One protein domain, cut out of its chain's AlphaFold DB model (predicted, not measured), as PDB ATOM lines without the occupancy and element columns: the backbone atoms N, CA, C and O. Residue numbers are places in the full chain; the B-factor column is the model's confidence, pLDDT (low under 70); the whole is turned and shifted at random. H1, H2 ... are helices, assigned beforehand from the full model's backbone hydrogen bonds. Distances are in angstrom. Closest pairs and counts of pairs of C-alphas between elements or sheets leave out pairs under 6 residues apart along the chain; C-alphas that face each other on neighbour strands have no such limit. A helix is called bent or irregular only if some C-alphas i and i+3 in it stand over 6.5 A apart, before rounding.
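What this domain is: This is residues 123 to 168 and 208 to 367 of the 369 residues of the protein "Competence protein ComFB" of Cyanobacteria bacterium UBA8156 (UniProt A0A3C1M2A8). Two helical lobes stand end to end, joined by the chain between H5 and H6 and by the longer stretch between H9 and H10. In one lobe the bent helix H9 makes an L round H6 and H8, with short H7 at one end; in the other, H2, H3 and H11 run side by side as a bundle, H10 packs on the start of H3, and H12 lies at the far end. The printed part has 206 residues with twelve named helices, H1 to H12 in chain order, and no named strand: the class is all helix. It is loose, with a radius of gyration of the C-alphas of 20.8 A, and only just elongated, spanning 60 by 40 by 35 A.

Where its parts are: H9, residues 272 to 303, was assigned as one helix by its hydrogen bonds but is bent: C-alphas 285 and 288 are 7.4 A apart. Its arms are H9a, residues 272 to 285, 19.8 A long from C-alpha (163.399, 100.652, 164.709), and H9b, residues 288 to 303, 23.1 A long. Between H5 and H9 along the chain come H6, residues 227 to 240, 20.8 A; H7, residues 245 to 248; and H8, residues 253 to 261. The other helices are H1, residues 127 to 130; H2, residues 133 to 143, 15.4 A; H3, residues 151 to 167, 25.1 A; H4, residues 208 to 216; H5, residues 218 to 222; H10, residues 315 to 332, 25.5 A; H11, residues 342 to 354, 18.3 A; and H12, residues 359 to 365, ending at C-alpha (200.200, 87.266, 141.698). H3 is irregular, with C-alphas 152 and 155 7.3 A apart.

How they stand to each other: H9a and H9b are about perpendicular, at 74 degrees. H9b touches H8, closest at the C-alphas of Ala 260 and Lys 293, 5.1 A, at a steep tilt of 53 degrees, opposite ways. H6 touches H8, closest at C-alphas 233 and 257, 5.8 A, and H9b, closest at C-alphas 236 and 294, 6.0 A. H3 touches H11, closest at C-alphas 162 and 350, 6.1 A, the same way at a shallow tilt of 18 degrees. H2 touches H11, closest at C-alphas 140 and 343, 5.6 A, and H5, closest at C-alphas 135 and 220, 4.8 A. H3 touches H10 with residues 151 to 155 alone, closest at C-alphas 151 and 321, 5.3 A. H1, H4, H7 and H12 touch no helix; H12 is near H11. Every O i to N i+4 pair is within hydrogen-bond range in H2, H4, H5, H8, H9a, H9b, H10 and H11, against 11 of 13 in H3, 9 of 10 in H6 and 2 of 3 in H12; H1 and H7 are too short for such a pair.

The domain as a whole: The C-alphas farthest apart, of Gln 167 and Gln 303, are 62.6 A apart. Residues 169 to 207 are not printed, and C-alphas 168 and 208 are 37.6 A apart across this cut. The link from H9 to H10 is long, with 11 residues. Mean pLDDT of the printed part is 78.0; 37 residues are under 70, among them 305 to 313 and 352 to 367.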
ATOM      1  N   GLU A 123     159.920  95.380 162.043       73.06
ATOM      2  CA  GLU A 123     161.023  96.155 161.463       73.06
ATOM      3  C   GLU A 123     162.246  96.075 162.391       73.06
ATOM      4  O   GLU A 123     162.192  96.613 163.508       73.06
ATOM      5  N   PRO A 124     163.315  95.370 161.974       74.12
ATOM      6  CA  PRO A 124     164.466  95.141 162.829       74.12
ATOM      7  C   PRO A 124     165.133  96.473 163.162       74.12
ATOM      8  O   PRO A 124     165.027  97.447 162.412       74.12
ATOM      9  N   LEU A 125     165.817  96.529 164.306       74.81
ATOM     10  CA  LEU A 125     166.605  97.705 164.654       74.81
ATOM     11  C   LEU A 125     167.584  98.041 163.525       74.81
ATOM     12  O   LEU A 125     168.184  97.142 162.926       74.81
ATOM     13  N   PRO A 126     167.760  99.333 163.218       70.62
ATOM     14  CA  PRO A 126     168.617  99.702 162.122       70.62
ATOM     15  C   PRO A 126     170.083  99.375 162.467       70.62
ATOM     16  O   PRO A 126     170.494  99.518 163.623       70.62
ATOM     17  N   PRO A 127     170.905  99.014 161.464       65.56
ATOM     18  CA  PRO A 127     172.321  98.665 161.614       65.56
ATOM     19  C   PRO A 127     173.133  99.591 162.520       65.56
ATOM     20  O   PRO A 127     173.996  99.140 163.262       65.56
ATOM     21  N   HIS A 128     172.852 100.892 162.441       67.00
ATOM     22  CA  HIS A 128     173.599 101.938 163.129       67.00
ATOM     23  C   HIS A 128     173.300 102.031 164.635       67.00
ATOM     24  O   HIS A 128     174.100 102.608 165.364       67.00
ATOM     25  N   ASP A 129     172.176 101.479 165.097       63.44
ATOM     26  CA  ASP A 129     171.810 101.432 166.524       63.44
ATOM     27  C   ASP A 129     172.304 100.169 167.218       63.44
ATOM     28  O   ASP A 129     172.349 100.083 168.442       63.44
ATOM     29  N   LEU A 130     172.651  99.188 166.401       65.25
ATOM     30  CA  LEU A 130     173.092  97.884 166.816       65.25
ATOM     31  C   LEU A 130     174.637  97.842 166.924       65.25
ATOM     32  O   LEU A 130     175.141  97.064 167.720       65.25
ATOM     33  N   VAL A 131     175.369  98.726 166.231       67.56
ATOM     34  CA  VAL A 131     176.845  98.774 166.112       67.56
ATOM     35  C   VAL A 131     177.595  98.315 167.367       67.56
ATOM     36  O   VAL A 131     177.768  99.063 168.326       67.56
ATOM     37  N   SER A 132     178.074  97.076 167.309       75.19
ATOM     38  CA  SER A 132     178.821  96.403 168.368       75.19
ATOM     39  C   SER A 132     179.746  95.366 167.713       75.19
ATOM     40  O   SER A 132     179.372  94.818 166.666       75.19
ATOM     41  N   PRO A 133     180.943  95.081 168.255       76.50
ATOM     42  CA  PRO A 133     181.867  94.122 167.645       76.50
ATOM     43  C   PRO A 133     181.236  92.738 167.420       76.50
ATOM     44  O   PRO A 133     181.401  92.143 166.357       76.50
ATOM     45  N   GLU A 134     180.411  92.278 168.355       82.12
ATOM     46  CA  GLU A 134     179.648  91.026 168.305       82.12
ATOM     47  C   GLU A 134     178.803  90.924 167.026       82.12
ATOM     48  O   GLU A 134     178.630  89.849 166.456       82.12
ATOM     49  N   GLN A 135     178.269  92.048 166.548       81.06
ATOM     50  CA  GLN A 135     177.437  92.067 165.349       81.06
ATOM     51  C   GLN A 135     178.232  92.097 164.068       81.06
ATOM     52  O   GLN A 135     177.790  91.530 163.071       81.06
ATOM     53  N   SER A 136     179.397  92.740 164.077       81.38
ATOM     54  CA  SER A 136     180.334  92.591 162.972       81.38
ATOM     55  C   SER A 136     180.720  91.122 162.819       81.38
ATOM     56  O   SER A 136     180.678  90.608 161.704       81.38
ATOM     57  N   LEU A 137     180.983  90.416 163.926       83.12
ATOM     58  CA  LEU A 137     181.223  88.974 163.893       83.12
ATOM     59  C   LEU A 137     180.005  88.198 163.387       83.12
ATOM     60  O   LEU A 137     180.157  87.350 162.515       83.12
ATOM     61  N   PHE A 138     178.802  88.510 163.873       83.94
ATOM     62  CA  PHE A 138     177.568  87.865 163.412       83.94
ATOM     63  C   PHE A 138     177.342  88.045 161.902       83.94
ATOM     64  O   PHE A 138     177.042  87.091 161.193       83.94
ATOM     65  N   ARG A 139     177.577  89.245 161.364       80.94
ATOM     66  CA  ARG A 139     177.500  89.483 159.914       80.94
ATOM     67  C   ARG A 139     178.557  88.705 159.147       80.94
ATOM     68  O   ARG A 139     178.271  88.166 158.085       80.94
ATOM     69  N   ILE A 140     179.775  88.623 159.676       81.69
ATOM     70  CA  ILE A 140     180.840  87.814 159.073       81.69
ATOM     71  C   ILE A 140     180.459  86.325 159.093       81.69
ATOM     72  O   ILE A 140     180.672  85.631 158.102       81.69
ATOM     73  N   GLN A 141     179.837  85.836 160.169       85.25
ATOM     74  CA  GLN A 141     179.301  84.473 160.258       85.25
ATOM     75  C   GLN A 141     178.259  84.196 159.169       85.25
ATOM     76  O   GLN A 141     178.313  83.143 158.529       85.25
ATOM     77  N   GLU A 142     177.346  85.140 158.924       82.94
ATOM     78  CA  GLU A 142     176.353  85.048 157.848       82.94
ATOM     79  C   GLU A 142     177.013  85.043 156.461       82.94
ATOM     80  O   GLU A 142     176.693  84.190 155.633       82.94
ATOM     81  N   LEU A 143     177.986  85.929 156.223       78.44
ATOM     82  CA  LEU A 143     178.717  86.012 154.952       78.44
ATOM     83  C   LEU A 143     179.536  84.748 154.657       78.44
ATOM     84  O   LEU A 143     179.587  84.295 153.512       78.44
ATOM     85  N   CYS A 144     180.156  84.160 155.682       75.19
ATOM     86  CA  CYS A 144     180.936  82.928 155.573       75.19
ATOM     87  C   CYS A 144     180.079  81.651 155.679       75.19
ATOM     88  O   CYS A 144     180.620  80.556 155.540       75.19
ATOM     89  N   ASN A 145     178.768  81.765 155.930       78.56
ATOM     90  CA  ASN A 145     177.847  80.650 156.190       78.56
ATOM     91  C   ASN A 145     178.325  79.697 157.314       78.56
ATOM     92  O   ASN A 145     178.108  78.485 157.265       78.56
ATOM     93  N   GLN A 146     178.996  80.240 158.339       77.00
ATOM     94  CA  GLN A 146     179.534  79.493 159.483       77.00
ATOM     95  C   GLN A 146     178.966  80.047 160.793       77.00
ATOM     96  O   GLN A 146     179.394  81.089 161.270       77.00
ATOM     97  N   LYS A 147     178.016  79.325 161.405       72.44
ATOM     98  CA  LYS A 147     177.265  79.789 162.592       72.44
ATOM     99  C   LYS A 147     178.057  79.797 163.910       72.44
ATOM    100  O   LYS A 147     177.648  80.468 164.845       72.44
ATOM    101  N   ASN A 148     179.176  79.070 163.986       75.69
ATOM    102  CA  ASN A 148     179.984  78.907 165.208       75.69
ATOM    103  C   ASN A 148     181.407  79.463 165.025       75.69
ATOM    104  O   ASN A 148     182.385  78.814 165.397       75.69
ATOM    105  N   LEU A 149     181.530  80.614 164.363       80.25
ATOM    106  CA  LEU A 149     182.826  81.228 164.081       80.25
ATOM    107  C   LEU A 149     183.282  82.091 165.258       80.25
ATOM    108  O   LEU A 149     182.595  83.047 165.619       80.25
ATOM    109  N   TYR A 150     184.459  81.788 165.793       82.75
ATOM    110  CA  TYR A 150     185.168  82.639 166.745       82.75
ATOM    111  C   TYR A 150     185.996  83.695 166.011       82.75
ATOM    112  O   TYR A 150     186.404  83.473 164.869       82.75
ATOM    113  N   TRP A 151     186.329  84.804 166.681       80.44
ATOM    114  CA  TRP A 151     187.206  85.838 166.117       80.44
ATOM    115  C   TRP A 151     188.538  85.264 165.615       80.44
ATOM    116  O   TRP A 151     188.948  85.566 164.495       80.44
ATOM    117  N   ARG A 152     189.147  84.332 166.364       81.75
ATOM    118  CA  ARG A 152     190.394  83.633 165.977       81.75
ATOM    119  C   ARG A 152     190.317  82.918 164.625       81.75
ATOM    120  O   ARG A 152     191.323  82.786 163.927       81.75
ATOM    121  N   ASP A 153     189.133  82.437 164.257       82.12
ATOM    122  CA  ASP A 153     188.919  81.657 163.039       82.12
ATOM    123  C   ASP A 153     188.445  82.519 161.859       82.12
ATOM    124  O   ASP A 153     188.474  82.050 160.718       82.12
ATOM    125  N   VAL A 154     188.085  83.790 162.093       82.25
ATOM    126  CA  VAL A 154     187.601  84.714 161.055       82.25
ATOM    127  C   VAL A 154     188.551  84.814 159.857       82.25
ATOM    128  O   VAL A 154     188.083  84.609 158.735       82.25
ATOM    129  N   PRO A 155     189.870  85.051 160.016       79.50
ATOM    130  CA  PRO A 155     190.758  85.193 158.861       79.50
ATOM    131  C   PRO A 155     190.803  83.927 157.994       79.50
ATOM    132  O   PRO A 155     190.853  83.997 156.766       79.50
ATOM    133  N   ARG A 156     190.733  82.749 158.631       80.69
ATOM    134  CA  ARG A 156     190.724  81.453 157.940       80.69
ATOM    135  C   ARG A 156     189.400  81.206 157.228       80.69
ATOM    136  O   ARG A 156     189.407  80.728 156.097       80.69
ATOM    137  N   ALA A 157     188.282  81.539 157.868       78.75
ATOM    138  CA  ALA A 157     186.954  81.388 157.287       78.75
ATOM    139  C   ALA A 157     186.733  82.328 156.099       78.75
ATOM    140  O   ALA A 157     186.175  81.903 155.093       78.75
ATOM    141  N   VAL A 158     187.233  83.565 156.164       76.56
ATOM    142  CA  VAL A 158     187.189  84.507 155.035       76.56
ATOM    143  C   VAL A 158     188.033  83.989 153.871       76.56
ATOM    144  O   VAL A 158     187.550  83.946 152.742       76.56
ATOM    145  N   ALA A 159     189.256  83.511 154.133       74.00
ATOM    146  CA  ALA A 159     190.090  82.907 153.095       74.00
ATOM    147  C   ALA A 159     189.412  81.688 152.441       74.00
ATOM    148  O   ALA A 159     189.419  81.566 151.216       74.00
ATOM    149  N   ALA A 160     188.778  80.818 153.235       76.38
ATOM    150  CA  ALA A 160     188.016  79.678 152.728       76.38
ATOM    151  C   ALA A 160     186.790  80.116 151.909       76.38
ATOM    152  O   ALA A 160     186.582  79.611 150.810       76.38
ATOM    153  N   ALA A 161     186.030  81.109 152.380       73.44
ATOM    154  CA  ALA A 161     184.868  81.641 151.672       73.44
ATOM    155  C   ALA A 161     185.245  82.271 150.318       73.44
ATOM    156  O   ALA A 161     184.494  82.143 149.353       73.44
ATOM    157  N   ILE A 162     186.422  82.900 150.218       71.25
ATOM    158  CA  ILE A 162     186.963  83.401 148.946       71.25
ATOM    159  C   ILE A 162     187.278  82.239 147.995       71.25
ATOM    160  O   ILE A 162     186.998  82.332 146.801       71.25
ATOM    161  N   VAL A 163     187.847  81.138 148.496       72.25
ATOM    162  CA  VAL A 163     188.130  79.942 147.683       72.25
ATOM    163  C   VAL A 163     186.836  79.273 147.212       72.25
ATOM    164  O   VAL A 163     186.728  78.942 146.033       72.25
ATOM    165  N   ASP A 164     185.835  79.143 148.080       69.75
ATOM    166  CA  ASP A 164     184.533  78.560 147.733       69.75
ATOM    167  C   ASP A 164     183.752  79.445 146.749       69.75
ATOM    168  O   ASP A 164     183.138  78.943 145.805       69.75
ATOM    169  N   ALA A 165     183.824  80.773 146.898       63.31
ATOM    170  CA  ALA A 165     183.213  81.720 145.965       63.31
ATOM    171  C   ALA A 165     183.787  81.605 144.540       63.31
ATOM    172  O   ALA A 165     183.062  81.856 143.580       63.31
ATOM    173  N   LYS A 166     185.047  81.171 144.387       59.41
ATOM    174  CA  LYS A 166     185.655  80.884 143.075       59.41
ATOM    175  C   LYS A 166     185.112  79.610 142.428       59.41
ATOM    176  O   LYS A 166     185.100  79.515 141.206       59.41
ATOM    177  N   GLN A 167     184.699  78.623 143.224       57.94
ATOM    178  CA  GLN A 167     184.241  77.322 142.720       57.94
ATOM    179  C   GLN A 167     182.764  77.319 142.307       57.94
ATOM    180  O   GLN A 167     182.323  76.378 141.652       57.94
ATOM    181  N   ARG A 168     182.001  78.371 142.646       47.31
ATOM    182  CA  ARG A 168     180.568  78.478 142.340       47.31
ATOM    183  C   ARG A 168     180.240  79.695 141.455       47.31
ATOM    184  O   ARG A 168     179.640  80.650 141.951       47.31
ATOM    185  N   GLU A 208     182.966  76.004 179.221       74.88
ATOM    186  CA  GLU A 208     182.930  77.331 179.841       74.88
ATOM    187  C   GLU A 208     183.170  78.432 178.797       74.88
ATOM    188  O   GLU A 208     182.340  79.327 178.668       74.88
ATOM    189  N   GLU A 209     184.193  78.286 177.950       75.50
ATOM    190  CA  GLU A 209     184.459  79.192 176.820       75.50
ATOM    191  C   GLU A 209     183.267  79.280 175.847       75.50
ATOM    192  O   GLU A 209     182.880  80.373 175.436       75.50
ATOM    193  N   ASP A 210     182.637  78.146 175.511       78.69
ATOM    194  CA  ASP A 210     181.458  78.105 174.635       78.69
ATOM    195  C   ASP A 210     180.251  78.831 175.281       78.69
ATOM    196  O   ASP A 210     179.449  79.463 174.583       78.69
ATOM    197  N   ARG A 211     180.105  78.768 176.615       80.50
ATOM    198  CA  ARG A 211     179.063  79.506 177.354       80.50
ATOM    199  C   ARG A 211     179.350  80.998 177.373       80.50
ATOM    200  O   ARG A 211     178.453  81.777 177.056       80.50
ATOM    201  N   ASP A 212     180.577  81.389 177.688       80.94
ATOM    202  CA  ASP A 212     180.987  82.792 177.725       80.94
ATOM    203  C   ASP A 212     180.876  83.431 176.339       80.94
ATOM    204  O   ASP A 212     180.396  84.558 176.204       80.94
ATOM    205  N   PHE A 213     181.198  82.679 175.284       82.88
ATOM    206  CA  PHE A 213     180.979  83.107 173.907       82.88
ATOM    207  C   PHE A 213     179.491  83.254 173.568       82.88
ATOM    208  O   PHE A 213     179.098  84.212 172.902       82.88
ATOM    209  N   ALA A 214     178.628  82.354 174.050       83.75
ATOM    210  CA  ALA A 214     177.184  82.487 173.861       83.75
ATOM    211  C   ALA A 214     176.622  83.736 174.563       83.75
ATOM    212  O   ALA A 214     175.744  84.401 174.007       83.75
ATOM    213  N   VAL A 215     177.141  84.082 175.746       84.12
ATOM    214  CA  VAL A 215     176.816  85.340 176.438       84.12
ATOM    215  C   VAL A 215     177.362  86.535 175.659       84.12
ATOM    216  O   VAL A 215     176.657  87.528 175.488       84.12
ATOM    217  N   TYR A 216     178.576  86.425 175.113       83.75
ATOM    218  CA  TYR A 216     179.162  87.438 174.243       83.75
ATOM    219  C   TYR A 216     178.308  87.722 173.010       83.75
ATOM    220  O   TYR A 216     177.976  88.875 172.759       83.75
ATOM    221  N   MET A 217     177.860  86.693 172.300       84.25
ATOM    222  CA  MET A 217     177.077  86.830 171.070       84.25
ATOM    223  C   MET A 217     175.596  87.164 171.290       84.25
ATOM    224  O   MET A 217     174.866  87.379 170.319       84.25
ATOM    225  N   LEU A 218     175.130  87.220 172.539       85.44
ATOM    226  CA  LEU A 218     173.713  87.285 172.895       85.44
ATOM    227  C   LEU A 218     172.994  88.495 172.273       85.44
ATOM    228  O   LEU A 218     171.969  88.332 171.608       85.44
ATOM    229  N   ARG A 219     173.568  89.697 172.391       83.56
ATOM    230  CA  ARG A 219     173.006  90.927 171.798       83.56
ATOM    231  C   ARG A 219     172.963  90.879 170.272       83.56
ATOM    232  O   ARG A 219     172.005  91.359 169.673       83.56
ATOM    233  N   ALA A 220     173.982  90.294 169.644       82.56
ATOM    234  CA  ALA A 220     174.057  90.179 168.190       82.56
ATOM    235  C   ALA A 220     173.069  89.146 167.640       82.56
ATOM    236  O   ALA A 220     172.415  89.402 166.636       82.56
ATOM    237  N   SER A 221     172.911  88.019 168.335       83.50
ATOM    238  CA  SER A 221     172.010  86.939 167.924       83.50
ATOM    239  C   SER A 221     170.535  87.310 168.062       83.50
ATOM    240  O   SER A 221     169.718  86.870 167.257       83.50
ATOM    241  N   TYR A 222     170.178  88.096 169.084       81.62
ATOM    242  CA  TYR A 222     168.780  88.450 169.356       81.62
ATOM    243  C   TYR A 222     168.401  89.876 168.951       81.62
ATOM    244  O   TYR A 222     167.214  90.169 168.862       81.62
ATOM    245  N   GLY A 223     169.365  90.754 168.667       83.06
ATOM    246  CA  GLY A 223     169.096  92.068 168.082       83.06
ATOM    247  C   GLY A 223     168.297  93.006 168.987       83.06
ATOM    248  O   GLY A 223     167.409  93.707 168.507       83.06
ATOM    249  N   PHE A 224     168.595  93.023 170.289       86.19
ATOM    250  CA  PHE A 224     168.038  93.990 171.238       86.19
ATOM    251  C   PHE A 224     169.140  94.849 171.867       86.19
ATOM    252  O   PHE A 224     170.270  94.396 172.055       86.19
ATOM    253  N   VAL A 225     168.815  96.103 172.191       86.00
ATOM    254  CA  VAL A 225     169.767  97.082 172.748       86.00
ATOM    255  C   VAL A 225     169.071  97.988 173.754       86.00
ATOM    256  O   VAL A 225     167.940  98.420 173.518       86.00
ATOM    257  N   ASN A 226     169.762  98.314 174.849       90.62
ATOM    258  CA  ASN A 226     169.349  99.382 175.752       90.62
ATOM    259  C   ASN A 226     169.773 100.745 175.188       90.62
ATOM    260  O   ASN A 226     170.955 101.057 175.054       90.62
ATOM    261  N   ILE A 227     168.789 101.585 174.883       88.06
ATOM    262  CA  ILE A 227     168.988 102.882 174.223       88.06
ATOM    263  C   ILE A 227     169.750 103.874 175.108       88.06
ATOM    264  O   ILE A 227     170.395 104.795 174.595       88.06
ATOM    265  N   LEU A 228     169.697 103.694 176.430       89.38
ATOM    266  CA  LEU A 228     170.409 104.563 177.360       89.38
ATOM    267  C   LEU A 228     171.920 104.390 177.315       89.38
ATOM    268  O   LEU A 228     172.607 105.369 177.589       89.38
ATOM    269  N   GLU A 229     172.443 103.216 176.952       88.19
ATOM    270  CA  GLU A 229     173.886 102.937 177.004       88.19
ATOM    271  C   GLU A 229     174.686 104.001 176.251       88.19
ATOM    272  O   GLU A 229     175.561 104.658 176.814       88.19
ATOM    273  N   PHE A 230     174.300 104.263 175.003       85.00
ATOM    274  CA  PHE A 230     174.969 105.254 174.171       85.00
ATOM    275  C   PHE A 230     174.807 106.685 174.702       85.00
ATOM    276  O   PHE A 230     175.761 107.462 174.709       85.00
ATOM    277  N   GLN A 231     173.607 107.055 175.158       86.31
ATOM    278  CA  GLN A 231     173.342 108.408 175.657       86.31
ATOM    279  C   GLN A 231     174.115 108.689 176.951       86.31
ATOM    280  O   GLN A 231     174.720 109.752 177.090       86.31
ATOM    281  N   VAL A 232     174.134 107.726 177.872       90.19
ATOM    282  CA  VAL A 232     174.871 107.811 179.134       90.19
ATOM    283  C   VAL A 232     176.369 107.904 178.864       90.19
ATOM    284  O   VAL A 232     177.008 108.801 179.411       90.19
ATOM    285  N   LEU A 233     176.919 107.067 177.976       87.81
ATOM    286  CA  LEU A 233     178.335 107.123 177.595       87.81
ATOM    287  C   LEU A 233     178.718 108.486 177.007       87.81
ATOM    288  O   LEU A 233     179.688 109.098 177.452       87.81
ATOM    289  N   GLN A 234     177.923 109.020 176.073       86.56
ATOM    290  CA  GLN A 234     178.185 110.341 175.494       86.56
ATOM    291  C   GLN A 234     178.146 111.464 176.534       86.56
ATOM    292  O   GLN A 234     178.958 112.392 176.487       86.56
ATOM    293  N   VAL A 235     177.180 111.423 177.454       89.12
ATOM    294  CA  VAL A 235     177.072 112.423 178.521       89.12
ATOM    295  C   VAL A 235     178.251 112.291 179.481       89.12
ATOM    296  O   VAL A 235     178.879 113.304 179.785       89.12
ATOM    297  N   ALA A 236     178.596 111.075 179.904       88.75
ATOM    298  CA  ALA A 236     179.723 110.804 180.789       88.75
ATOM    299  C   ALA A 236     181.045 111.276 180.179       88.75
ATOM    300  O   ALA A 236     181.763 112.042 180.821       88.75
ATOM    301  N   GLN A 237     181.308 110.960 178.911       88.44
ATOM    302  CA  GLN A 237     182.506 111.410 178.206       88.44
ATOM    303  C   GLN A 237     182.596 112.941 178.158       88.44
ATOM    304  O   GLN A 237     183.634 113.518 178.483       88.44
ATOM    305  N   LYS A 238     181.492 113.627 177.827       89.00
ATOM    306  CA  LYS A 238     181.440 115.098 177.808       89.00
ATOM    307  C   LYS A 238     181.638 115.720 179.187       89.00
ATOM    308  O   LYS A 238     182.207 116.805 179.271       89.00
ATOM    309  N   GLN A 239     181.140 115.097 180.256       87.88
ATOM    310  CA  GLN A 239     181.352 115.602 181.615       87.88
ATOM    311  C   GLN A 239     182.797 115.372 182.067       87.88
ATOM    312  O   GLN A 239     183.402 116.300 182.591       87.88
ATOM    313  N   ILE A 240     183.375 114.195 181.806       86.06
ATOM    314  CA  ILE A 240     184.766 113.873 182.160       86.06
ATOM    315  C   ILE A 240     185.743 114.780 181.404       86.06
ATOM    316  O   ILE A 240     186.671 115.306 182.010       86.06
ATOM    317  N   ALA A 241     185.491 115.060 180.121       86.75
ATOM    318  CA  ALA A 241     186.308 115.976 179.321       86.75
ATOM    319  C   ALA A 241     186.309 117.428 179.843       86.75
ATOM    320  O   ALA A 241     187.208 118.199 179.520       86.75
ATOM    321  N   ARG A 242     185.310 117.818 180.646       87.12
ATOM    322  CA  ARG A 242     185.237 119.144 181.286       87.12
ATOM    323  C   ARG A 242     185.948 119.198 182.640       87.12
ATOM    324  O   ARG A 242     186.090 120.287 183.192       87.12
ATOM    325  N   LEU A 243     186.352 118.056 183.196       84.62
ATOM    326  CA  LEU A 243     187.053 117.991 184.477       84.62
ATOM    327  C   LEU A 243     188.542 118.321 184.309       84.62
ATOM    328  O   LEU A 243     189.121 118.078 183.248       84.62
ATOM    329  N   PRO A 244     189.206 118.829 185.362       82.25
ATOM    330  CA  PRO A 244     190.650 119.009 185.335       82.25
ATOM    331  C   PRO A 244     191.359 117.658 185.124       82.25
ATOM    332  O   PRO A 244     191.006 116.652 185.744       82.25
ATOM    333  N   LEU A 245     192.406 117.652 184.290       75.62
ATOM    334  CA  LEU A 245     193.190 116.467 183.897       75.62
ATOM    335  C   LEU A 245     193.564 115.487 185.036       75.62
ATOM    336  O   LEU A 245     193.457 114.280 184.807       75.62
ATOM    337  N   PRO A 246     193.976 115.916 186.252       74.06
ATOM    338  CA  PRO A 246     194.281 114.972 187.333       74.06
ATOM    339  C   PRO A 246     193.050 114.220 187.858       74.06
ATOM    340  O   PRO A 246     193.184 113.082 188.297       74.06
ATOM    341  N   ALA A 247     191.858 114.822 187.803       72.94
ATOM    342  CA  ALA A 247     190.614 114.154 188.175       72.94
ATOM    343  C   ALA A 247     190.137 113.223 187.053       72.94
ATOM    344  O   ALA A 247     189.744 112.093 187.325       72.94
ATOM    345  N   ALA A 248     190.251 113.660 185.794       73.56
ATOM    346  CA  ALA A 248     189.847 112.868 184.634       73.56
ATOM    347  C   ALA A 248     190.619 111.540 184.526       73.56
ATOM    348  O   ALA A 248     190.016 110.508 184.270       73.56
ATOM    349  N   LYS A 249     191.930 111.530 184.814       75.38
ATOM    350  CA  LYS A 249     192.755 110.303 184.790       75.38
ATOM    351  C   LYS A 249     192.371 109.254 185.837       75.38
ATOM    352  O   LYS A 249     192.765 108.101 185.706       75.38
ATOM    353  N   ARG A 250     191.661 109.648 186.897       74.56
ATOM    354  CA  ARG A 250     191.234 108.737 187.971       74.56
ATOM    355  C   ARG A 250     189.873 108.106 187.693       74.56
ATOM    356  O   ARG A 250     189.512 107.160 188.384       74.56
ATOM    357  N   ILE A 251     189.117 108.652 186.740       80.12
ATOM    358  CA  ILE A 251     187.730 108.278 186.485       80.12
ATOM    359  C   ILE A 251     187.663 107.417 185.232       80.12
ATOM    360  O   ILE A 251     188.127 107.799 184.162       80.12
ATOM    361  N   VAL A 252     187.021 106.269 185.389       81.06
ATOM    362  CA  VAL A 252     186.764 105.297 184.332       81.06
ATOM    363  C   VAL A 252     185.408 105.607 183.723       81.06
ATOM    364  O   VAL A 252     184.410 105.672 184.446       81.06
ATOM    365  N   LEU A 253     185.361 105.812 182.409       84.50
ATOM    366  CA  LEU A 253     184.123 106.149 181.706       84.50
ATOM    367  C   LEU A 253     183.067 105.049 181.902       84.50
ATOM    368  O   LEU A 253     181.894 105.328 182.144       84.50
ATOM    369  N   GLU A 254     183.514 103.804 181.846       84.31
ATOM    370  CA  GLU A 254     182.718 102.587 181.897       84.31
ATOM    371  C   GLU A 254     182.080 102.394 183.275       84.31
ATOM    372  O   GLU A 254     180.915 102.015 183.372       84.31
ATOM    373  N   GLU A 255     182.809 102.688 184.358       84.31
ATOM    374  CA  GLU A 255     182.264 102.593 185.716       84.31
ATOM    375  C   GLU A 255     181.231 103.686 185.980       84.31
ATOM    376  O   GLU A 255     180.198 103.414 186.594       84.31
ATOM    377  N   VAL A 256     181.468 104.907 185.480       88.62
ATOM    378  CA  VAL A 256     180.474 105.991 185.542       88.62
ATOM    379  C   VAL A 256     179.211 105.574 184.791       88.62
ATOM    380  O   VAL A 256     178.103 105.769 185.296       88.62
ATOM    381  N   ALA A 257     179.368 104.976 183.607       88.69
ATOM    382  CA  ALA A 257     178.252 104.504 182.803       88.69
ATOM    383  C   ALA A 257     177.483 103.375 183.499       88.69
ATOM    384  O   ALA A 257     176.266 103.479 183.634       88.69
ATOM    385  N   ALA A 258     178.167 102.351 184.016       89.50
ATOM    386  CA  ALA A 258     177.535 101.259 184.753       89.50
ATOM    387  C   ALA A 258     176.811 101.759 186.013       89.50
ATOM    388  O   ALA A 258     175.686 101.345 186.286       89.50
ATOM    389  N   TYR A 259     177.417 102.691 186.757       90.69
ATOM    390  CA  TYR A 259     176.789 103.307 187.925       90.69
ATOM    391  C   TYR A 259     175.500 104.048 187.554       90.69
ATOM    392  O   TYR A 259     174.474 103.855 188.205       90.69
ATOM    393  N   ALA A 260     175.543 104.878 186.508       92.19
ATOM    394  CA  ALA A 260     174.382 105.639 186.066       92.19
ATOM    395  C   ALA A 260     173.283 104.725 185.502       92.19
ATOM    396  O   ALA A 260     172.121 104.876 185.869       92.19
ATOM    397  N   LEU A 261     173.636 103.746 184.663       92.25
ATOM    398  CA  LEU A 261     172.683 102.805 184.065       92.25
ATOM    399  C   LEU A 261     171.961 101.961 185.118       92.25
ATOM    400  O   LEU A 261     170.766 101.741 184.982       92.25
ATOM    401  N   ASN A 262     172.636 101.567 186.201       92.94
ATOM    402  CA  ASN A 262     172.020 100.817 187.303       92.94
ATOM    403  C   ASN A 262     170.965 101.608 188.096       92.94
ATOM    404  O   ASN A 262     170.239 101.019 188.892       92.94
ATOM    405  N   GLN A 263     170.884 102.928 187.911       91.75
ATOM    406  CA  GLN A 263     169.906 103.788 188.587       91.75
ATOM    407  C   GLN A 263     168.822 104.327 187.659       91.75
ATOM    408  O   GLN A 263     167.857 104.918 188.136       91.75
ATOM    409  N   LEU A 264     168.999 104.171 186.351       92.88
ATOM    410  CA  LEU A 264     168.065 104.664 185.352       92.88
ATOM    411  C   LEU A 264     167.054 103.573 184.979       92.88
ATOM    412  O   LEU A 264     167.346 102.383 185.111       92.88
ATOM    413  N   PRO A 265     165.864 103.950 184.482       91.94
ATOM    414  CA  PRO A 265     164.899 102.972 184.005       91.94
ATOM    415  C   PRO A 265     165.430 102.228 182.762       91.94
ATOM    416  O   PRO A 265     165.968 102.871 181.856       91.94
ATOM    417  N   PRO A 266     165.258 100.897 182.666       91.50
ATOM    418  CA  PRO A 266     165.623 100.133 181.473       91.50
ATOM    419  C   PRO A 266     164.811 100.569 180.248       91.50
ATOM    420  O   PRO A 266     163.599 100.768 180.328       91.50
ATOM    421  N   MET A 267     165.484 100.713 179.102       90.81
ATOM    422  CA  MET A 267     164.851 101.054 177.820       90.81
ATOM    423  C   MET A 267     165.428 100.215 176.682       90.81
ATOM    424  O   MET A 267     166.107 100.709 175.777       90.81
ATOM    425  N   TYR A 268     165.138  98.922 176.748       91.31
ATOM    426  CA  TYR A 268     165.410  97.961 175.695       91.31
ATOM    427  C   TYR A 268     164.418  98.100 174.547       91.31
ATOM    428  O   TYR A 268     163.206  98.196 174.756       91.31
ATOM    429  N   ALA A 269     164.950  98.058 173.331       88.06
ATOM    430  CA  ALA A 269     164.173  98.018 172.104       88.06
ATOM    431  C   ALA A 269     164.618  96.867 171.205       88.06
ATOM    432  O   ALA A 269     165.775  96.450 171.235       88.06
ATOM    433  N   THR A 270     163.682  96.407 170.376       87.38
ATOM    434  CA  THR A 270     163.871  95.383 169.333       87.38
ATOM    435  C   THR A 270     163.424  95.854 167.953       87.38
ATOM    436  O   THR A 270     163.718  95.198 166.956       87.38
ATOM    437  N   SER A 271     162.717  96.989 167.867       84.25
ATOM    438  CA  SER A 271     162.234  97.549 166.602       84.25
ATOM    439  C   SER A 271     162.711  98.974 166.375       84.25
ATOM    440  O   SER A 271     162.836  99.768 167.313       84.25
ATOM    441  N   ALA A 272     162.935  99.322 165.106       81.75
ATOM    442  CA  ALA A 272     163.399 100.652 164.709       81.75
ATOM    443  C   ALA A 272     162.441 101.765 165.164       81.75
ATOM    444  O   ALA A 272     162.868 102.804 165.675       81.75
ATOM    445  N   ARG A 273     161.131 101.544 165.009       82.25
ATOM    446  CA  ARG A 273     160.098 102.495 165.434       82.25
ATOM    447  C   ARG A 273     160.119 102.711 166.945       82.25
ATOM    448  O   ARG A 273     160.143 103.859 167.384       82.25
ATOM    449  N   TRP A 274     160.148 101.628 167.722       80.31
ATOM    450  CA  TRP A 274     160.169 101.726 169.181       80.31
ATOM    451  C   TRP A 274     161.461 102.389 169.668       80.31
ATOM    452  O   TRP A 274     161.424 103.242 170.552       80.31
ATOM    453  N   ALA A 275     162.595 102.111 169.020       84.50
ATOM    454  CA  ALA A 275     163.841 102.792 169.342       84.50
ATOM    455  C   ALA A 275     163.795 104.300 169.081       84.50
ATOM    456  O   ALA A 275     164.289 105.075 169.900       84.50
ATOM    457  N   LYS A 276     163.176 104.749 167.982       85.81
ATOM    458  CA  LYS A 276     162.981 106.186 167.712       85.81
ATOM    459  C   LYS A 276     162.130 106.856 168.792       85.81
ATOM    460  O   LYS A 276     162.488 107.936 169.259       85.81
ATOM    461  N   GLU A 277     161.044 106.210 169.202       86.62
ATOM    462  CA  GLU A 277     160.142 106.715 170.240       86.62
ATOM    463  C   GLU A 277     160.833 106.802 171.606       86.62
ATOM    464  O   GLU A 277     160.825 107.855 172.244       86.62
ATOM    465  N   LEU A 278     161.532 105.741 172.013       86.94
ATOM    466  CA  LEU A 278     162.305 105.736 173.252       86.94
ATOM    467  C   LEU A 278     163.437 106.767 173.219       86.94
ATOM    468  O   LEU A 278     163.633 107.471 174.199       86.94
ATOM    469  N   LYS A 279     164.139 106.948 172.093       87.50
ATOM    470  CA  LYS A 279     165.147 108.017 171.945       87.50
ATOM    471  C   LYS A 279     164.552 109.411 172.123       87.50
ATOM    472  O   LYS A 279     165.194 110.268 172.732       87.50
ATOM    473  N   LEU A 280     163.358 109.657 171.584       88.94
ATOM    474  CA  LEU A 280     162.657 110.924 171.782       88.94
ATOM    475  C   LEU A 280     162.323 111.116 173.263       88.94
ATOM    476  O   LEU A 280     162.644 112.159 173.831       88.94
ATOM    477  N   ARG A 281     161.779 110.079 173.900       89.25
ATOM    478  CA  ARG A 281     161.466 110.074 175.328       89.25
ATOM    479  C   ARG A 281     162.698 110.335 176.194       89.25
ATOM    480  O   ARG A 281     162.657 111.192 177.070       89.25
ATOM    481  N   VAL A 282     163.829 109.690 175.897       89.31
ATOM    482  CA  VAL A 282     165.109 109.921 176.588       89.31
ATOM    483  C   VAL A 282     165.506 111.393 176.512       89.31
ATOM    484  O   VAL A 282     165.902 111.982 177.513       89.31
ATOM    485  N   ARG A 283     165.399 111.999 175.324       87.44
ATOM    486  CA  ARG A 283     165.796 113.396 175.095       87.44
ATOM    487  C   ARG A 283     164.887 114.395 175.803       87.44
ATOM    488  O   ARG A 283     165.384 115.420 176.259       87.44
ATOM    489  N   VAL A 284     163.586 114.122 175.857       90.06
ATOM    490  CA  VAL A 284     162.593 115.054 176.405       90.06
ATOM    491  C   VAL A 284     162.444 114.890 177.918       90.06
ATOM    492  O   VAL A 284     162.489 115.880 178.642       90.06
ATOM    493  N   GLU A 285     162.301 113.656 178.400       90.25
ATOM    494  CA  GLU A 285     161.947 113.363 179.794       90.25
ATOM    495  C   GLU A 285     163.181 113.076 180.653       90.25
ATOM    496  O   GLU A 285     163.350 113.655 181.725       90.25
ATOM    497  N   LEU A 286     164.081 112.214 180.171       89.75
ATOM    498  CA  LEU A 286     165.141 111.632 181.004       89.75
ATOM    499  C   LEU A 286     166.491 112.342 180.877       89.75
ATOM    500  O   LEU A 286     167.410 112.050 181.635       89.75
ATOM    501  N   ALA A 287     166.638 113.309 179.968       89.56
ATOM    502  CA  ALA A 287     167.920 113.969 179.720       89.56
ATOM    503  C   ALA A 287     168.507 114.626 180.981       89.56
ATOM    504  O   ALA A 287     169.712 114.544 181.224       89.56
ATOM    505  N   ARG A 288     167.659 115.258 181.804       91.31
ATOM    506  CA  ARG A 288     168.088 115.872 183.070       91.31
ATOM    507  C   ARG A 288     168.510 114.820 184.086       91.31
ATOM    508  O   ARG A 288     169.553 114.975 184.712       91.31
ATOM    509  N   GLU A 289     167.729 113.755 184.215       93.19
ATOM    510  CA  GLU A 289     168.005 112.663 185.146       93.19
ATOM    511  C   GLU A 289     169.312 111.950 184.792       93.19
ATOM    512  O   GLU A 289     170.169 111.790 185.657       93.19
ATOM    513  N   VAL A 290     169.531 111.647 183.508       92.06
ATOM    514  CA  VAL A 290     170.785 111.073 183.002       92.06
ATOM    515  C   VAL A 290     171.984 111.932 183.407       92.06
ATOM    516  O   VAL A 290     172.964 111.412 183.936       92.06
ATOM    517  N   ILE A 291     171.914 113.252 183.210       92.44
ATOM    518  CA  ILE A 291     173.011 114.158 183.586       92.44
ATOM    519  C   ILE A 291     173.251 114.131 185.099       92.44
ATOM    520  O   ILE A 291     174.406 114.096 185.529       92.44
ATOM    521  N   THR A 292     172.189 114.143 185.905       94.00
ATOM    522  CA  THR A 292     172.293 114.096 187.368       94.00
ATOM    523  C   THR A 292     172.929 112.790 187.837       94.00
ATOM    524  O   THR A 292     173.909 112.833 188.577       94.00
ATOM    525  N   LYS A 293     172.471 111.640 187.329       94.12
ATOM    526  CA  LYS A 293     173.017 110.318 187.674       94.12
ATOM    527  C   LYS A 293     174.466 110.137 187.244       94.12
ATOM    528  O   LYS A 293     175.269 109.594 188.000       94.12
ATOM    529  N   VAL A 294     174.843 110.664 186.080       92.69
ATOM    530  CA  VAL A 294     176.243 110.681 185.634       92.69
ATOM    531  C   VAL A 294     177.111 111.544 186.553       92.69
ATOM    532  O   VAL A 294     178.212 111.135 186.912       92.69
ATOM    533  N   ARG A 295     176.633 112.722 186.974       90.38
ATOM    534  CA  ARG A 295     177.368 113.589 187.914       90.38
ATOM    535  C   ARG A 295     177.525 112.950 189.288       90.38
ATOM    536  O   ARG A 295     178.614 113.015 189.852       90.38
ATOM    537  N   GLU A 296     176.469 112.324 189.798       92.44
ATOM    538  CA  GLU A 296     176.514 111.531 191.028       92.44
ATOM    539  C   GLU A 296     177.548 110.407 190.901       92.44
ATOM    540  O   GLU A 296     178.402 110.272 191.770       92.44
ATOM    541  N   GLY A 297     177.550 109.674 189.782       88.88
ATOM    542  CA  GLY A 297     178.533 108.624 189.511       88.88
ATOM    543  C   GLY A 297     179.969 109.132 189.485       88.88
ATOM    544  O   GLY A 297     180.836 108.557 190.137       88.88
ATOM    545  N   ILE A 298     180.222 110.254 188.810       88.56
ATOM    546  CA  ILE A 298     181.536 110.914 188.798       88.56
ATOM    547  C   ILE A 298     181.970 111.295 190.217       88.56
ATOM    548  O   ILE A 298     183.109 111.034 190.601       88.56
ATOM    549  N   LEU A 299     181.072 111.892 191.008       89.00
ATOM    550  CA  LEU A 299     181.371 112.304 192.377       89.00
ATOM    551  C   LEU A 299     181.713 111.093 193.253       89.00
ATOM    552  O   LEU A 299     182.743 111.099 193.923       89.00
ATOM    553  N   GLN A 300     180.898 110.041 193.202       86.06
ATOM    554  CA  GLN A 300     181.108 108.815 193.974       86.06
ATOM    555  C   GLN A 300     182.415 108.116 193.589       86.06
ATOM    556  O   GLN A 300     183.207 107.757 194.458       86.06
ATOM    557  N   LEU A 301     182.697 107.981 192.291       83.81
ATOM    558  CA  LEU A 301     183.921 107.332 191.819       83.81
ATOM    559  C   LEU A 301     185.173 108.171 192.099       83.81
ATOM    560  O   LEU A 301     186.230 107.609 192.367       83.81
ATOM    561  N   SER A 302     185.060 109.502 192.132       81.19
ATOM    562  CA  SER A 302     186.179 110.377 192.509       81.19
ATOM    563  C   SER A 302     186.607 110.223 193.975       81.19
ATOM    564  O   SER A 302     187.775 110.447 194.301       81.19
ATOM    565  N   GLN A 303     185.677 109.823 194.850       81.25
ATOM    566  CA  GLN A 303     185.927 109.598 196.276       81.25
ATOM    567  C   GLN A 303     186.545 108.224 196.557       81.25
ATOM    568  O   GLN A 303     187.159 108.028 197.606       81.25
ATOM    569  N   LEU A 304     186.408 107.269 195.635       74.31
ATOM    570  CA  LEU A 304     186.959 105.934 195.807       74.31
ATOM    571  C   LEU A 304     188.474 105.912 195.525       74.31
ATOM    572  O   LEU A 304     188.973 106.634 194.653       74.31
ATOM    573  N   PRO A 305     189.241 105.082 196.257       65.62
ATOM    574  CA  PRO A 305     190.642 104.853 195.931       65.62
ATOM    575  C   PRO A 305     190.749 104.227 194.536       65.62
ATOM    576  O   PRO A 305     189.881 103.445 194.146       65.62
ATOM    577  N   LEU A 306     191.823 104.562 193.811       58.38
ATOM    578  CA  LEU A 306     192.132 104.005 192.490       58.38
ATOM    579  C   LEU A 306     192.018 102.478 192.536       58.38
ATOM    580  O   LEU A 306     192.848 101.795 193.144       58.38
ATOM    581  N   ARG A 307     190.965 101.939 191.922       58.88
ATOM    582  CA  ARG A 307     190.803 100.496 191.794       58.88
ATOM    583  C   ARG A 307     191.757 100.042 190.704       58.88
ATOM    584  O   ARG A 307     191.702 100.534 189.583       58.88
ATOM    585  N   HIS A 308     192.659  99.128 191.051       49.41
ATOM    586  CA  HIS A 308     193.437  98.427 190.040       49.41
ATOM    587  C   HIS A 308     192.451  97.648 189.173       49.41
ATOM    588  O   HIS A 308     191.642  96.866 189.681       49.41
ATOM    589  N   PHE A 309     192.480  97.951 187.883       56.00
ATOM    590  CA  PHE A 309     191.564  97.422 186.893       56.00
ATOM    591  C   PHE A 309     191.753  95.914 186.785       56.00
ATOM    592  O   PHE A 309     192.850  95.430 186.518       56.00
ATOM    593  N   LEU A 310     190.669  95.180 187.012       54.56
ATOM    594  CA  LEU A 310     190.562  93.800 186.566       54.56
ATOM    595  C   LEU A 310     189.969  93.822 185.153       54.56
ATOM    596  O   LEU A 310     189.111  94.673 184.896       54.56
ATOM    597  N   PRO A 311     190.415  92.927 184.259       61.81
ATOM    598  CA  PRO A 311     189.952  92.900 182.879       61.81
ATOM    599  C   PRO A 311     188.427  92.727 182.789       61.81
ATOM    600  O   PRO A 311     187.793  92.115 183.661       61.81
ATOM    601  N   ASP A 312     187.864  93.307 181.726       64.75
ATOM    602  CA  ASP A 312     186.500  93.059 181.244       64.75
ATOM    603  C   ASP A 312     186.242  91.541 181.240       64.75
ATOM    604  O   ASP A 312     187.137  90.793 180.823       64.75
ATOM    605  N   PRO A 313     185.059  91.069 181.681       63.25
ATOM    606  CA  PRO A 313     184.693  89.666 181.550       63.25
ATOM    607  C   PRO A 313     184.961  89.070 180.158       63.25
ATOM    608  O   PRO A 313     185.295  87.898 180.018       63.25
ATOM    609  N   PHE A 314     184.870  89.904 179.120       71.88
ATOM    610  CA  PHE A 314     185.019  89.528 177.720       71.88
ATOM    611  C   PHE A 314     186.312  90.056 177.082       71.88
ATOM    612  O   PHE A 314     186.434  90.040 175.856       71.88
ATOM    613  N   ALA A 315     187.299  90.481 177.885       71.12
ATOM    614  CA  ALA A 315     188.573  91.023 177.398       71.12
ATOM    615  C   ALA A 315     189.285  90.080 176.414       71.12
ATOM    616  O   ALA A 315     189.855  90.534 175.426       71.12
ATOM    617  N   GLN A 316     189.180  88.766 176.639       75.50
ATOM    618  CA  GLN A 316     189.752  87.747 175.754       75.50
ATOM    619  C   GLN A 316     189.217  87.877 174.320       75.50
ATOM    620  O   GLN A 316     189.984  87.836 173.364       75.50
ATOM    621  N   PHE A 317     187.914  88.114 174.151       78.88
ATOM    622  CA  PHE A 317     187.317  88.274 172.825       78.88
ATOM    623  C   PHE A 317     187.716  89.593 172.158       78.88
ATOM    624  O   PHE A 317     187.801  89.647 170.933       78.88
ATOM    625  N   ALA A 318     187.990  90.643 172.938       76.12
ATOM    626  CA  ALA A 318     188.498  91.906 172.409       76.12
ATOM    627  C   ALA A 318     189.939  91.763 171.883       76.12
ATOM    628  O   ALA A 318     190.259  92.287 170.814       76.12
ATOM    629  N   GLU A 319     190.786  91.015 172.594       78.06
ATOM    630  CA  GLU A 319     192.139  90.669 172.138       78.06
ATOM    631  C   GLU A 319     192.085  89.835 170.851       78.06
ATOM    632  O   GLU A 319     192.698  90.200 169.847       78.06
ATOM    633  N   GLU A 320     191.265  88.781 170.827       82.12
ATOM    634  CA  GLU A 320     191.067  87.951 169.633       82.12
ATOM    635  C   GLU A 320     190.545  88.743 168.437       82.12
ATOM    636  O   GLU A 320     190.955  88.515 167.299       82.12
ATOM    637  N   GLN A 321     189.620  89.670 168.680       81.50
ATOM    638  CA  GLN A 321     189.100  90.561 167.659       81.50
ATOM    639  C   GLN A 321     190.220  91.433 167.079       81.50
ATOM    640  O   GLN A 321     190.312  91.573 165.858       81.50
ATOM    641  N   ALA A 322     191.066  92.024 167.927       80.75
ATOM    642  CA  ALA A 322     192.181  92.853 167.481       80.75
ATOM    643  C   ALA A 322     193.176  92.044 166.632       80.75
ATOM    644  O   ALA A 322     193.569  92.492 165.551       80.75
ATOM    645  N   GLU A 323     193.511  90.826 167.063       83.75
ATOM    646  CA  GLU A 323     194.356  89.899 166.304       83.75
ATOM    647  C   GLU A 323     193.730  89.516 164.957       83.75
ATOM    648  O   GLU A 323     194.402  89.535 163.921       83.75
ATOM    649  N   ALA A 324     192.430  89.209 164.943       82.50
ATOM    650  CA  ALA A 324     191.704  88.846 163.734       82.50
ATOM    651  C   ALA A 324     191.672  89.994 162.719       82.50
ATOM    652  O   ALA A 324     191.886  89.771 161.528       82.50
ATOM    653  N   ILE A 325     191.452  91.229 163.175       81.50
ATOM    654  CA  ILE A 325     191.463  92.416 162.312       81.50
ATOM    655  C   ILE A 325     192.867  92.669 161.771       81.50
ATOM    656  O   ILE A 325     193.002  92.915 160.577       81.50
ATOM    657  N   ALA A 326     193.910  92.556 162.596       81.62
ATOM    658  CA  ALA A 326     195.292  92.703 162.142       81.62
ATOM    659  C   ALA A 326     195.658  91.644 161.083       81.62
ATOM    660  O   ALA A 326     196.286  91.948 160.065       81.62
ATOM    661  N   ALA A 327     195.210  90.400 161.275       81.75
ATOM    662  CA  ALA A 327     195.373  89.342 160.285       81.75
ATOM    663  C   ALA A 327     194.597  89.638 158.989       81.75
ATOM    664  O   ALA A 327     195.139  89.436 157.902       81.75
ATOM    665  N   LEU A 328     193.369  90.161 159.088       78.94
ATOM    666  CA  LEU A 328     192.560  90.559 157.932       78.94
ATOM    667  C   LEU A 328     193.165  91.738 157.166       78.94
ATOM    668  O   LEU A 328     193.202  91.704 155.938       78.94
ATOM    669  N   GLN A 329     193.677  92.749 157.872       81.69
ATOM    670  CA  GLN A 329     194.415  93.872 157.289       81.69
ATOM    671  C   GLN A 329     195.587  93.364 156.448       81.69
ATOM    672  O   GLN A 329     195.762  93.799 155.311       81.69
ATOM    673  N   LYS A 330     196.333  92.379 156.969       81.19
ATOM    674  CA  LYS A 330     197.441  91.743 156.250       81.19
ATOM    675  C   LYS A 330     196.971  90.913 155.053       81.19
ATOM    676  O   LYS A 330     197.594  90.977 154.001       81.19
ATOM    677  N   SER A 331     195.887  90.144 155.181       74.81
ATOM    678  CA  SER A 331     195.396  89.291 154.089       74.81
ATOM    679  C   SER A 331     194.693  90.061 152.967       74.81
ATOM    680  O   SER A 331     194.715  89.619 151.824       74.81
ATOM    681  N   LEU A 332     194.053  91.188 153.290       69.75
ATOM    682  CA  LEU A 332     193.283  92.008 152.347       69.75
ATOM    683  C   LEU A 332     194.049  93.257 151.878       69.75
ATOM    684  O   LEU A 332     193.532  93.999 151.048       69.75
ATOM    685  N   ASN A 333     195.257  93.493 152.407       71.00
ATOM    686  CA  ASN A 333     196.112  94.653 152.130       71.00
ATOM    687  C   ASN A 333     195.387  96.013 152.249       71.00
ATOM    688  O   ASN A 333     195.642  96.948 151.491       71.00
ATOM    689  N   ARG A 334     194.440  96.124 153.190       73.56
ATOM    690  CA  ARG A 334     193.724  97.371 153.502       73.56
ATOM    691  C   ARG A 334     194.055  97.779 154.930       73.56
ATOM    692  O   ARG A 334     193.611  97.126 155.868       73.56
ATOM    693  N   ALA A 335     194.793  98.876 155.088       67.94
ATOM    694  CA  ALA A 335     195.115  99.447 156.398       67.94
ATOM    695  C   ALA A 335     193.894 100.092 157.089       67.94
ATOM    696  O   ALA A 335     193.864 100.206 158.309       67.94
ATOM    697  N   ASP A 336     192.857 100.442 156.320       75.88
ATOM    698  CA  ASP A 336     191.650 101.122 156.820       75.88
ATOM    699  C   ASP A 336     190.587 100.153 157.380       75.88
ATOM    700  O   ASP A 336     189.458 100.549 157.691       75.88
ATOM    701  N   LEU A 337     190.911  98.857 157.468       74.62
ATOM    702  CA  LEU A 337     190.005  97.840 157.992       74.62
ATOM    703  C   LEU A 337     189.862  97.989 159.505       74.62
ATOM    704  O   LEU A 337     190.775  97.693 160.273       74.62
ATOM    705  N   THR A 338     188.672  98.394 159.926       78.56
ATOM    706  CA  THR A 338     188.207  98.337 161.311       78.56
ATOM    707  C   THR A 338     187.145  97.250 161.441       78.56
ATOM    708  O   THR A 338     186.562  96.823 160.446       78.56
ATOM    709  N   TRP A 339     186.828  96.817 162.663       75.69
ATOM    710  CA  TRP A 339     185.714  95.883 162.894       75.69
ATOM    711  C   TRP A 339     184.378  96.400 162.358       75.69
ATOM    712  O   TRP A 339     183.521  95.603 161.988       75.69
ATOM    713  N   TYR A 340     184.198  97.720 162.306       76.31
ATOM    714  CA  TYR A 340     182.998  98.357 161.775       76.31
ATOM    715  C   TYR A 340     182.890  98.158 160.256       76.31
ATOM    716  O   TYR A 340     181.849  97.730 159.766       76.31
ATOM    717  N   ASN A 341     183.992  98.374 159.531       79.69
ATOM    718  CA  ASN A 341     184.042  98.260 158.069       79.69
ATOM    719  C   ASN A 341     184.305  96.828 157.575       79.69
ATOM    720  O   ASN A 341     184.124  96.543 156.395       79.69
ATOM    721  N   ALA A 342     184.757  95.924 158.448       76.88
ATOM    722  CA  ALA A 342     185.162  94.573 158.068       76.88
ATOM    723  C   ALA A 342     184.058  93.768 157.352       76.88
ATOM    724  O   ALA A 342     184.364  93.197 156.307       76.88
ATOM    725  N   PRO A 343     182.791  93.729 157.816       78.56
ATOM    726  CA  PRO A 343     181.744  92.974 157.125       78.56
ATOM    727  C   PRO A 343     181.457  93.506 155.716       78.56
ATOM    728  O   PRO A 343     181.294  92.719 154.787       78.56
ATOM    729  N   GLU A 344     181.431  94.829 155.544       80.88
ATOM    730  CA  GLU A 344     181.180  95.474 154.247       80.88
ATOM    731  C   GLU A 344     182.350  95.232 153.287       80.88
ATOM    732  O   GLU A 344     182.146  94.774 152.167       80.88
ATOM    733  N   ALA A 345     183.585  95.407 153.760       78.12
ATOM    734  CA  ALA A 345     184.783  95.135 152.973       78.12
ATOM    735  C   ALA A 345     184.903  93.654 152.568       78.12
ATOM    736  O   ALA A 345     185.316  93.353 151.450       78.12
ATOM    737  N   ILE A 346     184.534  92.714 153.446       77.44
ATOM    738  CA  ILE A 346     184.515  91.280 153.118       77.44
ATOM    739  C   ILE A 346     183.424  90.984 152.082       77.44
ATOM    740  O   ILE A 346     183.676  90.239 151.136       77.44
ATOM    741  N   ALA A 347     182.233  91.575 152.224       77.62
ATOM    742  CA  ALA A 347     181.153  91.416 151.253       77.62
ATOM    743  C   ALA A 347     181.552  91.941 149.863       77.62
ATOM    744  O   ALA A 347     181.366  91.230 148.876       77.62
ATOM    745  N   GLU A 348     182.177  93.122 149.796       78.31
ATOM    746  CA  GLU A 348     182.740  93.687 148.562       78.31
ATOM    747  C   GLU A 348     183.753  92.731 147.917       78.31
ATOM    748  O   GLU A 348     183.669  92.450 146.724       78.31
ATOM    749  N   VAL A 349     184.689  92.180 148.698       74.31
ATOM    750  CA  VAL A 349     185.722  91.258 148.192       74.31
ATOM    751  C   VAL A 349     185.115  89.950 147.680       74.31
ATOM    752  O   VAL A 349     185.525  89.438 146.633       74.31
ATOM    753  N   LEU A 350     184.121  89.401 148.382       74.69
ATOM    754  CA  LEU A 350     183.405  88.206 147.934       74.69
ATOM    755  C   LEU A 350     182.617  88.478 146.649       74.69
ATOM    756  O   LEU A 350     182.609  87.629 145.759       74.69
ATOM    757  N   GLN A 351     182.000  89.654 146.521       73.25
ATOM    758  CA  GLN A 351     181.275  90.054 145.318       73.25
ATOM    759  C   GLN A 351     182.221  90.262 144.125       73.25
ATOM    760  O   GLN A 351     182.004  89.660 143.078       73.25
ATOM    761  N   GLN A 352     183.333  90.978 144.300       69.25
ATOM    762  CA  GLN A 352     184.356  91.166 143.258       69.25
ATOM    763  C   GLN A 352     184.988  89.840 142.808       69.25
ATOM    764  O   GLN A 352     185.297  89.650 141.632       69.25
ATOM    765  N   THR A 353     185.151  88.888 143.733       67.12
ATOM    766  CA  THR A 353     185.625  87.533 143.408       67.12
ATOM    767  C   THR A 353     184.604  86.757 142.573       67.12
ATOM    768  O   THR A 353     184.998  85.995 141.694       67.12
ATOM    769  N   ARG A 354     183.302  86.967 142.811       66.50
ATOM    770  CA  ARG A 354     182.211  86.356 142.029       66.50
ATOM    771  C   ARG A 354     182.041  87.000 140.653       66.50
ATOM    772  O   ARG A 354     181.725  86.300 139.699       66.50
ATOM    773  N   GLU A 355     182.262  88.307 140.549       65.44
ATOM    774  CA  GLU A 355     182.135  89.088 139.308       65.44
ATOM    775  C   GLU A 355     183.376  88.979 138.401       65.44
ATOM    776  O   GLU A 355     183.382  89.486 137.283       65.44
ATOM    777  N   GLY A 356     184.433  88.293 138.850       59.16
ATOM    778  CA  GLY A 356     185.652  88.074 138.068       59.16
ATOM    779  C   GLY A 356     186.550  89.311 137.939       59.16
ATOM    780  O   GLY A 356     187.632  89.214 137.350       59.16
ATOM    781  N   GLU A 357     186.172  90.452 138.528       53.16
ATOM    782  CA  GLU A 357     186.961  91.687 138.535       53.16
ATOM    783  C   GLU A 357     188.135  91.594 139.513       53.16
ATOM    784  O   GLU A 357     188.175  92.062 140.650       53.16
ATOM    785  N   SER A 358     189.158  90.951 138.989       50.91
ATOM    786  CA  SER A 358     190.401  90.582 139.633       50.91
ATOM    787  C   SER A 358     191.401  91.747 139.709       50.91
ATOM    788  O   SER A 358     192.563  91.595 139.332       50.91
ATOM    789  N   LYS A 359     191.001  92.928 140.211       47.41
ATOM    790  CA  LYS A 359     191.987  93.982 140.554       47.41
ATOM    791  C   LYS A 359     192.910  93.525 141.689       47.41
ATOM    792  O   LYS A 359     194.105  93.800 141.657       47.41
ATOM    793  N   TRP A 360     192.375  92.746 142.626       50.34
ATOM    794  CA  TRP A 360     193.126  92.158 143.738       50.34
ATOM    795  C   TRP A 360     194.043  90.998 143.302       50.34
ATOM    796  O   TRP A 360     195.108  90.792 143.880       50.34
ATOM    797  N   TYR A 361     193.676  90.272 142.239       44.66
ATOM    798  CA  TYR A 361     194.435  89.121 141.731       44.66
ATOM    799  C   TYR A 361     195.766  89.530 141.098       44.66
ATOM    800  O   TYR A 361     196.749  88.804 141.222       44.66
ATOM    801  N   ARG A 362     195.824  90.711 140.460       43.47
ATOM    802  CA  ARG A 362     197.084  91.221 139.900       43.47
ATOM    803  C   ARG A 362     198.109  91.508 140.991       43.47
ATOM    804  O   ARG A 362     199.256  91.157 140.797       43.47
ATOM    805  N   MET A 363     197.694  92.044 142.141       42.94
ATOM    806  CA  MET A 363     198.615  92.382 143.237       42.94
ATOM    807  C   MET A 363     199.107  91.153 144.016       42.94
ATOM    808  O   MET A 363     200.255  91.117 144.440       42.94
ATOM    809  N   VAL A 364     198.273  90.119 144.180       46.97
ATOM    810  CA  VAL A 364     198.682  88.877 144.872       46.97
ATOM    811  C   VAL A 364     199.537  87.971 143.970       46.97
ATOM    812  O   VAL A 364     200.382  87.238 144.475       46.97
ATOM    813  N   GLN A 365     199.362  88.022 142.641       39.00
ATOM    814  CA  GLN A 365     200.200  87.266 141.698       39.00
ATOM    815  C   GLN A 365     201.537  87.937 141.361       39.00
ATOM    816  O   GLN A 365     202.476  87.218 141.025       39.00
ATOM    817  N   THR A 366     201.659  89.267 141.433       36.00
ATOM    818  CA  THR A 366     202.923  89.950 141.098       36.00
ATOM    819  C   THR A 366     204.000  89.817 142.167       36.00
ATOM    820  O   THR A 366     205.143  90.159 141.887       36.00
ATOM    821  N   GLY A 367     203.685  89.290 143.357       32.97
ATOM    822  CA  GLY A 367     204.694  89.061 144.394       32.97
ATOM    823  C   GLY A 367     205.459  90.330 144.780       32.97
ATOM    824  O   GLY A 367     206.605  90.236 145.208       32.97
TER     825      GLY A 367